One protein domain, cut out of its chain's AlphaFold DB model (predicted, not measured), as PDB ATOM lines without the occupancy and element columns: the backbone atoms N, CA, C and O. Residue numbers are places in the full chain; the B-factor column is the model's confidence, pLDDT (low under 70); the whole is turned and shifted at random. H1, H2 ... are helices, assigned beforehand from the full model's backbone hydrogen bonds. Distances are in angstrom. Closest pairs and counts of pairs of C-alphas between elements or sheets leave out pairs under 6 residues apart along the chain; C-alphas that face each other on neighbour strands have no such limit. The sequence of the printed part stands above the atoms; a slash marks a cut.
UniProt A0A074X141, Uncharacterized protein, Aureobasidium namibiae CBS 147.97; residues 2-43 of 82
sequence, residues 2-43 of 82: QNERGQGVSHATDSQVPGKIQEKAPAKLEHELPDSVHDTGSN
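This is residues 2 to 43 of the 82 residues of an uncharacterized protein of Aureobasidium namibiae CBS 147.97 (UniProt A0A074X141). This is a chain of little regular structure, mostly loops, with two short helices, H1 and H2, close together. The long first stretch of the printed part, residues 2 to 18, has no named element and runs from one end of the model toward the other, and a short strand-like pairing, on stretches too short to be named, ties its residues 14 to 15 to residues 38 to 39. The printed part has 42 residues, with 10 in named elements, H1 then H2, and no named strand; the class is all helix. It is compact, with a radius of gyration of the C-alphas of 9.5 A and spans of 29 by 22 by 15 A.

Start at C-alpha 2, at (-4.918, 41.993, 16.225). Find H1, residues 19 to 22, beginning at C-alpha 19, at (-12.299, 35.408, 7.305). H2, residues 27 to 32, runs 8.8 A to C-alpha 32, at (-6.328, 45.030, -4.763).

Look at Gln 22 and Glu 30: their C-alphas, the closest of H1 and H2, are 7.3 A apart, and the helices are close but not clearly touching. A tight link joins them. In H2 every O i to N i+4 pair is within hydrogen-bond range; H1 is too short for such a pair.

The two C-alphas farthest apart, those of Glu 4 and Ser 36, are 29.7 A apart. The printed part has no cut. Residues 2 to 10 have pLDDT under 70.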
ATOM      1  N   GLN A   2      -5.351  40.670  16.676       57.56
ATOM      2  CA  GLN A   2      -4.918  41.993  16.225       57.56
ATOM      3  C   GLN A   2      -3.628  42.390  16.954       57.56
ATOM      4  O   GLN A   2      -3.553  42.245  18.173       57.56
ATOM      5  N   ASN A   3      -2.612  42.864  16.230       61.81
ATOM      6  CA  ASN A   3      -1.427  43.452  16.858       61.81
ATOM      7  C   ASN A   3      -1.606  44.960  17.088       61.81
ATOM      8  O   ASN A   3      -2.515  45.587  16.547       61.81
ATOM      9  N   GLU A   4      -0.707  45.564  17.865       50.84
ATOM     10  CA  GLU A   4      -0.742  46.986  18.258       50.84
ATOM     11  C   GLU A   4      -0.703  47.976  17.075       50.84
ATOM     12  O   GLU A   4      -0.859  49.181  17.258       50.84
ATOM     13  N   ARG A   5      -0.484  47.483  15.847       56.84
ATOM     14  CA  ARG A   5      -0.470  48.267  14.605       56.84
ATOM     15  C   ARG A   5      -1.702  48.022  13.727       56.84
ATOM     16  O   ARG A   5      -1.695  48.440  12.574       56.84
ATOM     17  N   GLY A   6      -2.722  47.331  14.240       59.28
ATOM     18  CA  GLY A   6      -3.962  47.043  13.514       59.28
ATOM     19  C   GLY A   6      -3.866  45.901  12.501       59.28
ATOM     20  O   GLY A   6      -4.813  45.674  11.761       59.28
ATOM     21  N   GLN A   7      -2.761  45.154  12.458       62.22
ATOM     22  CA  GLN A   7      -2.641  43.997  11.566       62.22
ATOM     23  C   GLN A   7      -3.371  42.806  12.191       62.22
ATOM     24  O   GLN A   7      -3.231  42.576  13.395       62.22
ATOM     25  N   GLY A   8      -4.116  42.040  11.392       60.12
ATOM     26  CA  GLY A   8      -4.930  40.930  11.898       60.12
ATOM     27  C   GLY A   8      -6.437  41.185  11.907       60.12
ATOM     28  O   GLY A   8      -7.161  40.363  12.461       60.12
ATOM     29  N   VAL A   9      -6.893  42.314  11.359       68.12
ATOM     30  CA  VAL A   9      -8.310  42.666  11.202       68.12
ATOM     31  C   VAL A   9      -8.563  42.886   9.719       68.12
ATOM     32  O   VAL A   9      -7.768  43.564   9.071       68.12
ATOM     33  N   SER A  10      -9.635  42.295   9.202       67.19
ATOM     34  CA  SER A  10     -10.101  42.577   7.846       67.19
ATOM     35  C   SER A  10     -10.566  44.027   7.741       67.19
ATOM     36  O   SER A  10     -11.259  44.504   8.644       67.19
ATOM     37  N   HIS A  11     -10.216  44.709   6.650       71.31
ATOM     38  CA  HIS A  11     -10.740  46.039   6.320       71.31
ATOM     39  C   HIS A  11     -12.004  45.961   5.453       71.31
ATOM     40  O   HIS A  11     -12.489  46.994   4.993       71.31
ATOM     41  N   ALA A  12     -12.541  44.761   5.213       73.50
ATOM     42  CA  ALA A  12     -13.729  44.602   4.392       73.50
ATOM     43  C   ALA A  12     -15.028  44.934   5.131       73.50
ATOM     44  O   ALA A  12     -15.281  44.459   6.241       73.50
ATOM     45  N   THR A  13     -15.876  45.703   4.454       73.38
ATOM     46  CA  THR A  13     -17.280  45.924   4.810       73.38
ATOM     47  C   THR A  13     -18.129  44.719   4.404       73.38
ATOM     48  O   THR A  13     -18.979  44.283   5.179       73.38
ATOM     49  N   ASP A  14     -17.863  44.142   3.227       77.50
ATOM     50  CA  ASP A  14     -18.457  42.885   2.762       77.50
ATOM     51  C   ASP A  14     -17.422  42.056   1.989       77.50
ATOM     52  O   ASP A  14     -16.541  42.590   1.315       77.50
ATOM     53  N   SER A  15     -17.468  40.732   2.122       81.31
ATOM     54  CA  SER A  15     -16.422  39.876   1.568       81.31
ATOM     55  C   SER A  15     -16.847  38.425   1.391       81.31
ATOM     56  O   SER A  15     -17.304  37.762   2.322       81.31
ATOM     57  N   GLN A  16     -16.550  37.892   0.206       84.56
ATOM     58  CA  GLN A  16     -16.667  36.469  -0.122       84.56
ATOM     59  C   GLN A  16     -15.388  35.678   0.197       84.56
ATOM     60  O   GLN A  16     -15.355  34.450   0.091       84.56
ATOM     61  N   VAL A  17     -14.317  36.364   0.604       82.62
ATOM     62  CA  VAL A  17     -13.063  35.732   1.023       82.62
ATOM     63  C   VAL A  17     -13.250  35.105   2.412       82.62
ATOM     64  O   VAL A  17     -13.847  35.725   3.285       82.62
ATOM     65  N   PRO A  18     -12.728  33.906   2.713       85.38
ATOM     66  CA  PRO A  18     -12.803  33.346   4.064       85.38
ATOM     67  C   PRO A  18     -12.126  34.237   5.122       85.38
ATOM     68  O   PRO A  18     -10.985  34.655   4.938       85.38
ATOM     69  N   GLY A  19     -12.772  34.461   6.274       78.06
ATOM     70  CA  GLY A  19     -12.299  35.408   7.305       78.06
ATOM     71  C   GLY A  19     -10.863  35.178   7.804       78.06
ATOM     72  O   GLY A  19     -10.107  36.125   7.977       78.06
ATOM     73  N   LYS A  20     -10.419  33.917   7.917       80.69
ATOM     74  CA  LYS A  20      -9.023  33.593   8.288       80.69
ATOM     75  C   LYS A  20      -7.985  34.053   7.259       80.69
ATOM     76  O   LYS A  20      -6.815  34.185   7.613       80.69
ATOM     77  N   ILE A  21      -8.384  34.191   5.994       80.31
ATOM     78  CA  ILE A  21      -7.524  34.696   4.921       80.31
ATOM     79  C   ILE A  21      -7.524  36.218   4.951       80.31
ATOM     80  O   ILE A  21      -6.444  36.782   4.860       80.31
ATOM     81  N   GLN A  22      -8.679  36.851   5.173       77.69
ATOM     82  CA  GLN A  22      -8.776  38.305   5.339       77.69
ATOM     83  C   GLN A  22      -7.854  38.786   6.473       77.69
ATOM     84  O   GLN A  22      -6.897  39.506   6.243       77.69
ATOM     85  N   GLU A  23      -7.979  38.223   7.682       77.50
ATOM     86  CA  GLU A  23      -7.132  38.614   8.826       77.50
ATOM     87  C   GLU A  23      -5.620  38.416   8.597       77.50
ATOM     88  O   GLU A  23      -4.794  39.004   9.294       77.50
ATOM     89  N   LYS A  24      -5.234  37.546   7.663       79.31
ATOM     90  CA  LYS A  24      -3.829  37.291   7.322       79.31
ATOM     91  C   LYS A  24      -3.374  38.043   6.077       79.31
ATOM     92  O   LYS A  24      -2.169  38.068   5.811       79.31
ATOM     93  N   ALA A  25      -4.301  38.605   5.310       77.38
ATOM     94  CA  ALA A  25      -3.994  39.355   4.117       77.38
ATOM     95  C   ALA A  25      -3.358  40.693   4.521       77.38
ATOM     96  O   ALA A  25      -3.797  41.355   5.464       77.38
ATOM     97  N   PRO A  26      -2.283  41.117   3.842       76.19
ATOM     98  CA  PRO A  26      -1.815  42.486   3.968       76.19
ATOM     99  C   PRO A  26      -2.912  43.440   3.484       76.19
ATOM    100  O   PRO A  26      -3.494  43.191   2.434       76.19
ATOM    101  N   ALA A  27      -3.108  44.576   4.156       73.81
ATOM    102  CA  ALA A  27      -4.118  45.570   3.761       73.81
ATOM    103  C   ALA A  27      -4.019  45.982   2.277       73.81
ATOM    104  O   ALA A  27      -5.023  46.142   1.598       73.81
ATOM    105  N   LYS A  28      -2.798  46.078   1.729       74.75
ATOM    106  CA  LYS A  28      -2.600  46.342   0.292       74.75
ATOM    107  C   LYS A  28      -3.264  45.301  -0.610       74.75
ATOM    108  O   LYS A  28      -3.797  45.673  -1.640       74.75
ATOM    109  N   LEU A  29      -3.201  44.025  -0.233       81.00
ATOM    110  CA  LEU A  29      -3.815  42.947  -1.001       81.00
ATOM    111  C   LEU A  29      -5.339  42.989  -0.877       81.00
ATOM    112  O   LEU A  29      -6.019  42.738  -1.861       81.00
ATOM    113  N   GLU A  30      -5.867  43.336   0.300       75.00
ATOM    114  CA  GLU A  30      -7.309  43.534   0.486       75.00
ATOM    115  C   GLU A  30      -7.842  44.627  -0.456       75.00
ATOM    116  O   GLU A  30      -8.845  44.412  -1.125       75.00
ATOM    117  N   HIS A  31      -7.120  45.742  -0.606       76.38
ATOM    118  CA  HIS A  31      -7.481  46.824  -1.535       76.38
ATOM    119  C   HIS A  31      -7.285  46.500  -3.026       76.38
ATOM    120  O   HIS A  31      -7.798  47.223  -3.876       76.38
ATOM    121  N   GLU A  32      -6.517  45.462  -3.369       80.06
ATOM    122  CA  GLU A  32      -6.328  45.030  -4.763       80.06
ATOM    123  C   GLU A  32      -7.396  44.032  -5.223       80.06
ATOM    124  O   GLU A  32      -7.520  43.757  -6.421       80.06
ATOM    125  N   LEU A  33      -8.170  43.476  -4.290       81.56
ATOM    126  CA  LEU A  33      -9.288  42.617  -4.636       81.56
ATOM    127  C   LEU A  33     -10.453  43.462  -5.170       81.56
ATOM    128  O   LEU A  33     -10.721  44.537  -4.640       81.56
ATOM    129  N   PRO A  34     -11.173  42.984  -6.200       81.56
ATOM    130  CA  PRO A  34     -12.368  43.670  -6.670       81.56
ATOM    131  C   PRO A  34     -13.406  43.772  -5.553       81.56
ATOM    132  O   PRO A  34     -13.681  42.774  -4.886       81.56
ATOM    133  N   ASP A  35     -14.067  44.921  -5.436       81.38
ATOM    134  CA  ASP A  35     -15.094  45.165  -4.417       81.38
ATOM    135  C   ASP A  35     -16.259  44.162  -4.495       81.38
ATOM    136  O   ASP A  35     -16.871  43.827  -3.489       81.38
ATOM    137  N   SER A  36     -16.525  43.575  -5.670       81.62
ATOM    138  CA  SER A  36     -17.512  42.490  -5.826       81.62
ATOM    139  C   SER A  36     -17.155  41.193  -5.079       81.62
ATOM    140  O   SER A  36     -18.010  40.326  -4.878       81.62
ATOM    141  N   VAL A  37     -15.886  41.037  -4.702       81.81
ATOM    142  CA  VAL A  37     -15.338  39.886  -3.977       81.81
ATOM    143  C   VAL A  37     -14.909  40.284  -2.563       81.81
ATOM    144  O   VAL A  37     -15.050  39.472  -1.645       81.81
ATOM    145  N   HIS A  38     -14.380  41.495  -2.382       79.69
ATOM    146  CA  HIS A  38     -13.860  41.994  -1.112       79.69
ATOM    147  C   HIS A  38     -13.950  43.528  -1.067       79.69
ATOM    148  O   HIS A  38     -13.001  44.233  -1.404       79.69
ATOM    149  N   ASP A  39     -15.115  44.045  -0.681       82.06
ATOM    150  CA  ASP A  39     -15.365  45.480  -0.569       82.06
ATOM    151  C   ASP A  39     -14.710  46.025   0.701       82.06
ATOM    152  O   ASP A  39     -15.135  45.713   1.813       82.06
ATOM    153  N   THR A  40     -13.685  46.858   0.535       77.00
ATOM    154  CA  THR A  40     -12.956  47.521   1.629       77.00
ATOM    155  C   THR A  40     -13.435  48.949   1.910       77.00
ATOM    156  O   THR A  40     -12.802  49.668   2.680       77.00
ATOM    157  N   GLY A  41     -14.528  49.398   1.280       73.06
ATOM    158  CA  GLY A  41     -15.025  50.773   1.390       73.06
ATOM    159  C   GLY A  41     -14.069  51.813   0.794       73.06
ATOM    160  O   GLY A  41     -14.107  52.988   1.164       73.06
ATOM    161  N   SER A  42     -13.172  51.380  -0.096       75.50
ATOM    162  CA  SER A  42     -12.183  52.243  -0.736       75.50
ATOM    163  C   SER A  42     -12.810  53.032  -1.871       75.50
ATOM    164  O   SER A  42     -13.586  52.508  -2.661       75.50
ATOM    165  N   ASN A  43     -12.419  54.292  -2.027       71.50
ATOM    166  CA  ASN A  43     -12.790  55.036  -3.218       71.50
ATOM    167  C   ASN A  43     -12.096  54.415  -4.443       71.50
ATOM    168  O   ASN A  43     -10.872  54.467  -4.558       71.50
TER     169      ASN A  43